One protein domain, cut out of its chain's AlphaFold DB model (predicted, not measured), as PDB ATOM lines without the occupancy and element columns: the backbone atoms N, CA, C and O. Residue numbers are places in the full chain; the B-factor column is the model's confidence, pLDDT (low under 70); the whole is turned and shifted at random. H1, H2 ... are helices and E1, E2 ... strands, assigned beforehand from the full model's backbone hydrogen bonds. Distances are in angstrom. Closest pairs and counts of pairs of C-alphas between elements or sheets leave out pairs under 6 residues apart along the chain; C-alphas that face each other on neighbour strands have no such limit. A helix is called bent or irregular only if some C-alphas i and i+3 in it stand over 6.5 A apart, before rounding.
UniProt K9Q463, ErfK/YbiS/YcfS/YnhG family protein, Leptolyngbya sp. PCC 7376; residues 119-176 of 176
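This is residues 119 to 176 of the 176 residues of the protein "ErfK/YbiS/YcfS/YnhG family protein" of Leptolyngbya sp. PCC 7376 (UniProt K9Q463). A wide V comes first to the eye: a two-stranded hairpin, E1 and E2, makes one arm, the helix H1 makes the other, and residues 156 to 159 form the corner between them. The long stretch of residues 119 to 139, with no named element, loops through the space between the arms before it runs into E1. The printed part has 58 residues, with two named strands and one named helix in the order E1, E2, H1; the sheet, in the order E1 - E2, is antiparallel. The class is mixed, helices and strands, though under half of the residues are in named elements. The whole is loose and elongated, with a radius of gyration of the C-alphas of 13.2 A and spans of 39 by 24 by 15 A.

Begin at the sheet, where E1, residues 140 to 145, and E2, residues 151 to 155, are antiparallel neighbours and form a hairpin, with 160 degrees between their N-to-C directions. Compare C-alphas 145 and 151, which face each other at 4.3 A, and then C-alphas 140 and 155, which face each other at 4.7 A. Between the strands, look for N 141 and O 154 at 2.7 A and for N 152 and O 144 at 2.8 A, both pairs within hydrogen-bond range. Now go on to H1, residues 160 to 172, which is apart from E1, with no C-alpha of the one within 8 A of the other. Every O i to N i+4 pair inside H1 is within hydrogen-bond range.

Find C-alpha 140 at (196.602, 149.335, 130.257), where E1 begins; from there the strand runs 14.4 A to C-alpha 145. After residues 146 to 150, E2 begins at Lys 151 and runs 12.9 A to C-alpha 155 at (196.843, 149.357, 125.590). Pass residues 156 to 159 and find C-alpha 160, where H1 begins; the helix runs 18.5 A to C-alpha 172 at (185.709, 159.968, 103.703) and is not bent.

The two C-alphas farthest apart are those of Ser 147 and Ser 172, at 39.6 A. Those of the first and last printed residues, Ser 119 and Asn 176, are 19.0 A apart, and Asn 176 is the chain's last residue. The printed part has no cut. The links from E1 to E2 and from E2 to H1 are both tight, with 5 and 4 residues. In residues 119 to 139 the C-alphas lie 4 to 14 A from the mean of all C-alphas. The mean pLDDT of the printed part of this model is 91.2, and one residue, 176, is under 70.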
ATOM      1  N   SER A 119     206.925 158.202 113.473       90.25
ATOM      2  CA  SER A 119     207.160 159.098 112.332       90.25
ATOM      3  C   SER A 119     205.927 159.848 111.812       90.25
ATOM      4  O   SER A 119     206.086 160.723 110.969       90.25
ATOM      5  N   ALA A 120     204.716 159.473 112.233       91.19
ATOM      6  CA  ALA A 120     203.478 160.170 111.886       91.19
ATOM      7  C   ALA A 120     202.702 160.492 113.177       91.19
ATOM      8  O   ALA A 120     201.730 159.818 113.496       91.19
ATOM      9  N   PRO A 121     203.158 161.465 113.981       90.38
ATOM     10  CA  PRO A 121     202.571 161.730 115.292       90.38
ATOM     11  C   PRO A 121     201.244 162.494 115.222       90.38
ATOM     12  O   PRO A 121     200.551 162.570 116.228       90.38
ATOM     13  N   GLU A 122     200.888 163.070 114.075       92.25
ATOM     14  CA  GLU A 122     199.704 163.918 113.927       92.25
ATOM     15  C   GLU A 122     198.433 163.110 113.623       92.25
ATOM     16  O   GLU A 122     198.410 162.253 112.732       92.25
ATOM     17  N   GLY A 123     197.361 163.440 114.350       90.94
ATOM     18  CA  GLY A 123     196.034 162.843 114.216       90.94
ATOM     19  C   GLY A 123     195.925 161.416 114.756       90.94
ATOM     20  O   GLY A 123     196.922 160.789 115.133       90.94
ATOM     21  N   ASP A 124     194.696 160.907 114.768       92.81
ATOM     22  CA  ASP A 124     194.371 159.596 115.322       92.81
ATOM     23  C   ASP A 124     194.775 158.417 114.413       92.81
ATOM     24  O   ASP A 124     194.916 158.550 113.187       92.81
ATOM     25  N   LYS A 125     195.012 157.269 115.054       94.19
ATOM     26  CA  LYS A 125     195.398 155.999 114.456       94.19
ATOM     27  C   LYS A 125     194.185 155.234 113.919       94.19
ATOM     28  O   LYS A 125     193.436 154.617 114.673       94.19
ATOM     29  N   PHE A 126     194.138 155.070 112.601       92.31
ATOM     30  CA  PHE A 126     193.051 154.367 111.924       92.31
ATOM     31  C   PHE A 126     193.381 152.920 111.563       92.31
ATOM     32  O   PHE A 126     192.469 152.104 111.490       92.31
ATOM     33  N   HIS A 127     194.639 152.558 111.288       89.38
ATOM     34  CA  HIS A 127     194.961 151.177 110.896       89.38
ATOM     35  C   HIS A 127     196.414 150.771 111.165       89.38
ATOM     36  O   HIS A 127     197.303 151.584 111.421       89.38
ATOM     37  N   GLU A 128     196.700 149.471 111.104       89.06
ATOM     38  CA  GLU A 128     198.075 148.973 111.176       89.06
ATOM     39  C   GLU A 128     198.936 149.584 110.052       89.06
ATOM     40  O   GLU A 128     198.513 149.674 108.901       89.06
ATOM     41  N   GLY A 129     200.144 150.041 110.393       90.56
ATOM     42  CA  GLY A 129     201.086 150.616 109.426       90.56
ATOM     43  C   GLY A 129     200.929 152.111 109.116       90.56
ATOM     44  O   GLY A 129     201.810 152.662 108.460       90.56
ATOM     45  N   ASP A 130     199.903 152.805 109.623       92.38
ATOM     46  CA  ASP A 130     199.768 154.272 109.471       92.38
ATOM     47  C   ASP A 130     200.807 155.088 110.272       92.38
ATOM     48  O   ASP A 130     201.001 156.277 110.027       92.38
ATOM     49  N   ARG A 131     201.529 154.426 111.189       92.81
ATOM     50  CA  ARG A 131     202.583 154.982 112.061       92.81
ATOM     51  C   ARG A 131     202.094 156.068 113.027       92.81
ATOM     52  O   ARG A 131     202.925 156.822 113.541       92.81
ATOM     53  N   LYS A 132     200.788 156.103 113.302       93.62
ATOM     54  CA  LYS A 132     200.158 157.012 114.263       93.62
ATOM     55  C   LYS A 132     199.988 156.369 115.636       93.62
ATOM     56  O   LYS A 132     199.902 155.146 115.759       93.62
ATOM     57  N   THR A 133     199.964 157.210 116.669       94.19
ATOM     58  CA  THR A 133     199.614 156.823 118.049       94.19
ATOM     59  C   THR A 133     198.141 157.155 118.279       94.19
ATOM     60  O   THR A 133     197.768 158.286 117.952       94.19
ATOM     61  N   PRO A 134     197.330 156.217 118.800       95.12
ATOM     62  CA  PRO A 134     195.902 156.443 118.980       95.12
ATOM     63  C   PRO A 134     195.615 157.580 119.970       95.12
ATOM     64  O   PRO A 134     196.389 157.812 120.903       95.12
ATOM     65  N   GLU A 135     194.507 158.274 119.751       93.62
ATOM     66  CA  GLU A 135     193.928 159.327 120.586       93.62
ATOM     67  C   GLU A 135     192.646 158.799 121.259       93.62
ATOM     68  O   GLU A 135     192.042 157.832 120.795       93.62
ATOM     69  N   GLY A 136     192.283 159.368 122.413       92.88
ATOM     70  CA  GLY A 136     191.177 158.892 123.260       92.88
ATOM     71  C   GLY A 136     191.635 158.279 124.588       92.88
ATOM     72  O   GLY A 136     192.814 158.370 124.953       92.88
ATOM     73  N   ILE A 137     190.705 157.677 125.336       93.25
ATOM     74  CA  ILE A 137     191.011 157.018 126.613       93.25
ATOM     75  C   ILE A 137     191.257 155.527 126.382       93.25
ATOM     76  O   ILE A 137     190.419 154.806 125.840       93.25
ATOM     77  N   TYR A 138     192.392 155.044 126.878       94.38
ATOM     78  CA  TYR A 138     192.760 153.632 126.828       94.38
ATOM     79  C   TYR A 138     193.156 153.127 128.207       94.38
ATOM     80  O   TYR A 138     193.745 153.851 129.014       94.38
ATOM     81  N   TYR A 139     192.883 151.852 128.446       94.06
ATOM     82  CA  TYR A 139     193.312 151.140 129.636       94.06
ATOM     83  C   TYR A 139     194.563 150.319 129.342       94.06
ATOM     84  O   TYR A 139     194.732 149.738 128.266       94.06
ATOM     85  N   VAL A 140     195.452 150.234 130.331       94.06
ATOM     86  CA  VAL A 140     196.602 149.335 130.257       94.06
ATOM     87  C   VAL A 140     196.113 147.906 130.468       94.06
ATOM     88  O   VAL A 140     195.648 147.546 131.548       94.06
ATOM     89  N   ARG A 141     196.227 147.092 129.422       93.31
ATOM     90  CA  ARG A 141     195.896 145.668 129.429       93.31
ATOM     91  C   ARG A 141     197.010 144.839 130.055       93.31
ATOM     92  O   ARG A 141     196.719 143.891 130.777       93.31
ATOM     93  N   ASP A 142     198.262 145.170 129.745       93.31
ATOM     94  CA  ASP A 142     199.425 144.434 130.241       93.31
ATOM     95  C   ASP A 142     200.714 145.273 130.188       93.31
ATOM     96  O   ASP A 142     200.803 146.258 129.445       93.31
ATOM     97  N   LEU A 143     201.732 144.862 130.945       93.50
ATOM     98  CA  LEU A 143     203.088 145.407 130.889       93.50
ATOM     99  C   LEU A 143     204.113 144.276 130.829       93.50
ATOM    100  O   LEU A 143     204.198 143.456 131.741       93.50
ATOM    101  N   TYR A 144     204.983 144.293 129.821       94.12
ATOM    102  CA  TYR A 144     206.020 143.272 129.673       94.12
ATOM    103  C   TYR A 144     207.407 143.876 129.416       94.12
ATOM    104  O   TYR A 144     207.521 144.945 128.813       94.12
ATOM    105  N   PRO A 145     208.489 143.234 129.891       94.75
ATOM    106  CA  PRO A 145     209.848 143.676 129.596       94.75
ATOM    107  C   PRO A 145     210.155 143.516 128.102       94.75
ATOM    108  O   PRO A 145     209.700 142.566 127.466       94.75
ATOM    109  N   HIS A 146     210.957 144.422 127.548       91.56
ATOM    110  CA  HIS A 146     211.417 144.340 126.162       91.56
ATOM    111  C   HIS A 146     212.954 144.344 126.116       91.56
ATOM    112  O   HIS A 146     213.621 144.726 127.072       91.56
ATOM    113  N   SER A 147     213.552 143.854 125.031       90.81
ATOM    114  CA  SER A 147     215.018 143.774 124.922       90.81
ATOM    115  C   SER A 147     215.644 145.112 124.524       90.81
ATOM    116  O   SER A 147     216.687 145.490 125.047       90.81
ATOM    117  N   ALA A 148     214.997 145.836 123.608       90.50
ATOM    118  CA  ALA A 148     215.450 147.147 123.139       90.50
ATOM    119  C   ALA A 148     214.948 148.316 124.007       90.50
ATOM    120  O   ALA A 148     215.467 149.424 123.902       90.50
ATOM    121  N   TRP A 149     213.934 148.083 124.845       84.94
ATOM    122  CA  TRP A 149     213.280 149.097 125.682       84.94
ATOM    123  C   TRP A 149     213.034 148.510 127.069       84.94
ATOM    124  O   TRP A 149     212.817 147.313 127.174       84.94
ATOM    125  N   PHE A 150     213.015 149.318 128.130       89.00
ATOM    126  CA  PHE A 150     212.855 148.788 129.491       89.00
ATOM    127  C   PHE A 150     211.555 147.984 129.671       89.00
ATOM    128  O   PHE A 150     211.578 146.832 130.111       89.00
ATOM    129  N   LYS A 151     210.416 148.574 129.294       92.00
ATOM    130  CA  LYS A 151     209.090 147.950 129.345       92.00
ATOM    131  C   LYS A 151     208.262 148.390 128.147       92.00
ATOM    132  O   LYS A 151     208.408 149.513 127.667       92.00
ATOM    133  N   PHE A 152     207.379 147.510 127.704       93.06
ATOM    134  CA  PHE A 152     206.289 147.815 126.795       93.06
ATOM    135  C   PHE A 152     204.977 147.882 127.579       93.06
ATOM    136  O   PHE A 152     204.762 147.088 128.497       93.06
ATOM    137  N   ILE A 153     204.112 148.819 127.195       93.81
ATOM    138  CA  ILE A 153     202.774 148.996 127.760       93.81
ATOM    139  C   ILE A 153     201.767 148.611 126.683       93.81
ATOM    140  O   ILE A 153     201.703 149.249 125.631       93.81
ATOM    141  N   TRP A 154     200.985 147.567 126.938       94.06
ATOM    142  CA  TRP A 154     199.929 147.141 126.033       94.06
ATOM    143  C   TRP A 154     198.629 147.854 126.393       94.06
ATOM    144  O   TRP A 154     198.070 147.626 127.460       94.06
ATOM    145  N   LEU A 155     198.150 148.710 125.492       94.81
ATOM    146  CA  LEU A 155     196.843 149.357 125.590       94.81
ATOM    147  C   LEU A 155     195.717 148.445 125.096       94.81
ATOM    148  O   LEU A 155     195.921 147.579 124.244       94.81
ATOM    149  N   ASP A 156     194.501 148.683 125.562       93.19
ATOM    150  CA  ASP A 156     193.302 147.993 125.100       93.19
ATOM    151  C   ASP A 156     192.776 148.452 123.724       93.19
ATOM    152  O   ASP A 156     191.627 148.192 123.385       93.19
ATOM    153  N   TYR A 157     193.631 149.050 122.894       92.19
ATOM    154  CA  TYR A 157     193.344 149.372 121.496       92.19
ATOM    155  C   TYR A 157     193.203 148.098 120.624       92.19
ATOM    156  O   TYR A 157     193.974 147.145 120.807       92.19
ATOM    157  N   PRO A 158     192.300 148.079 119.619       93.25
ATOM    158  CA  PRO A 158     191.293 149.104 119.318       93.25
ATOM    159  C   PRO A 158     190.070 149.013 120.244       93.25
ATOM    160  O   PRO A 158     189.677 147.917 120.644       93.25
ATOM    161  N   ARG A 159     189.445 150.162 120.524       90.62
ATOM    162  CA  ARG A 159     188.149 150.275 121.221       90.62
ATOM    163  C   ARG A 159     187.012 150.536 120.214       90.62
ATOM    164  O   ARG A 159     187.306 150.821 119.050       90.62
ATOM    165  N   PRO A 160     185.725 150.479 120.619       90.25
ATOM    166  CA  PRO A 160     184.602 150.807 119.733       90.25
ATOM    167  C   PRO A 160     184.746 152.156 119.003       90.25
ATOM    168  O   PRO A 160     184.486 152.244 117.804       90.25
ATOM    169  N   GLU A 161     185.244 153.183 119.694       89.88
ATOM    170  CA  GLU A 161     185.538 154.497 119.111       89.88
ATOM    171  C   GLU A 161     186.538 154.403 117.950       89.88
ATOM    172  O   GLU A 161     186.253 154.864 116.847       89.88
ATOM    173  N   SER A 162     187.649 153.686 118.161       92.00
ATOM    174  CA  SER A 162     188.692 153.479 117.152       92.00
ATOM    175  C   SER A 162     188.148 152.785 115.896       92.00
ATOM    176  O   SER A 162     188.522 153.122 114.772       92.00
ATOM    177  N   TRP A 163     187.243 151.810 116.058       91.12
ATOM    178  CA  TRP A 163     186.578 151.153 114.924       91.12
ATOM    179  C   TRP A 163     185.683 152.117 114.152       91.12
ATOM    180  O   TRP A 163     185.671 152.102 112.918       91.12
ATOM    181  N   ARG A 164     184.933 152.961 114.862       90.44
ATOM    182  CA  ARG A 164     184.052 153.942 114.232       90.44
ATOM    183  C   ARG A 164     184.857 154.970 113.442       90.44
ATOM    184  O   ARG A 164     184.523 155.230 112.286       90.44
ATOM    185  N   GLU A 165     185.917 155.513 114.032       90.81
ATOM    186  CA  GLU A 165     186.816 156.472 113.382       90.81
ATOM    187  C   GLU A 165     187.491 155.859 112.149       90.81
ATOM    188  O   GLU A 165     187.487 156.469 111.079       90.81
ATOM    189  N   HIS A 166     187.947 154.603 112.234       91.62
ATOM    190  CA  HIS A 166     188.449 153.861 111.075       91.62
ATOM    191  C   HIS A 166     187.419 153.782 109.935       91.62
ATOM    192  O   HIS A 166     187.735 154.081 108.781       91.62
ATOM    193  N   PHE A 167     186.178 153.382 110.232       91.25
ATOM    194  CA  PHE A 167     185.135 153.285 109.205       91.25
ATOM    195  C   PHE A 167     184.772 154.650 108.619       91.25
ATOM    196  O   PHE A 167     184.550 154.753 107.411       91.25
ATOM    197  N   GLN A 168     184.753 155.704 109.435       90.38
ATOM    198  CA  GLN A 168     184.535 157.070 108.963       90.38
ATOM    199  C   GLN A 168     185.658 157.518 108.021       90.38
ATOM    200  O   GLN A 168     185.357 157.987 106.923       90.38
ATOM    201  N   ALA A 169     186.919 157.267 108.377       90.81
ATOM    202  CA  ALA A 169     188.079 157.578 107.542       90.81
ATOM    203  C   ALA A 169     188.075 156.808 106.205       90.81
ATOM    204  O   ALA A 169     188.514 157.319 105.172       90.81
ATOM    205  N   LYS A 170     187.561 155.571 106.191       91.31
ATOM    206  CA  LYS A 170     187.348 154.789 104.959       91.31
ATOM    207  C   LYS A 170     186.269 155.397 104.067       91.31
ATOM    208  O   LYS A 170     186.426 155.435 102.850       91.31
ATOM    209  N   LEU A 171     185.171 155.860 104.663       91.31
ATOM    210  CA  LEU A 171     184.064 156.484 103.935       91.31
ATOM    211  C   LEU A 171     184.434 157.869 103.391       91.31
ATOM    212  O   LEU A 171     184.003 158.215 102.291       91.31
ATOM    213  N   SER A 172     185.229 158.648 104.132       91.62
ATOM    214  CA  SER A 172     185.709 159.968 103.703       91.62
ATOM    215  C   SER A 172     186.857 159.899 102.689       91.62
ATOM    216  O   SER A 172     187.157 160.900 102.039       91.62
ATOM    217  N   GLY A 173     187.474 158.726 102.511       88.88
ATOM    218  CA  GLY A 173     188.619 158.531 101.620       88.88
ATOM    219  C   GLY A 173     189.951 159.001 102.214       88.88
ATOM    220  O   GLY A 173     190.927 159.148 101.482       88.88
ATOM    221  N   GLU A 174     190.012 159.227 103.528       85.56
ATOM    222  CA  GLU A 174     191.252 159.537 104.254       85.56
ATOM    223  C   GLU A 174     192.183 158.324 104.363       85.56
ATOM    224  O   GLU A 174     193.397 158.477 104.515       85.56
ATOM    225  N   THR A 175     191.627 157.111 104.272       80.25
ATOM    226  CA  THR A 175     192.392 155.857 104.282       80.25
ATOM    227  C   THR A 175     191.937 154.920 103.160       80.25
ATOM    228  O   THR A 175     190.750 154.848 102.844       80.25
ATOM    229  N   ASN A 176     192.897 154.209 102.551       67.06
ATOM    230  CA  ASN A 176     192.681 153.269 101.437       67.06
ATOM    231  C   ASN A 176     192.185 151.922 101.933       67.06
ATOM    232  O   ASN A 176     192.839 151.354 102.837       67.06
TER     233      ASN A 176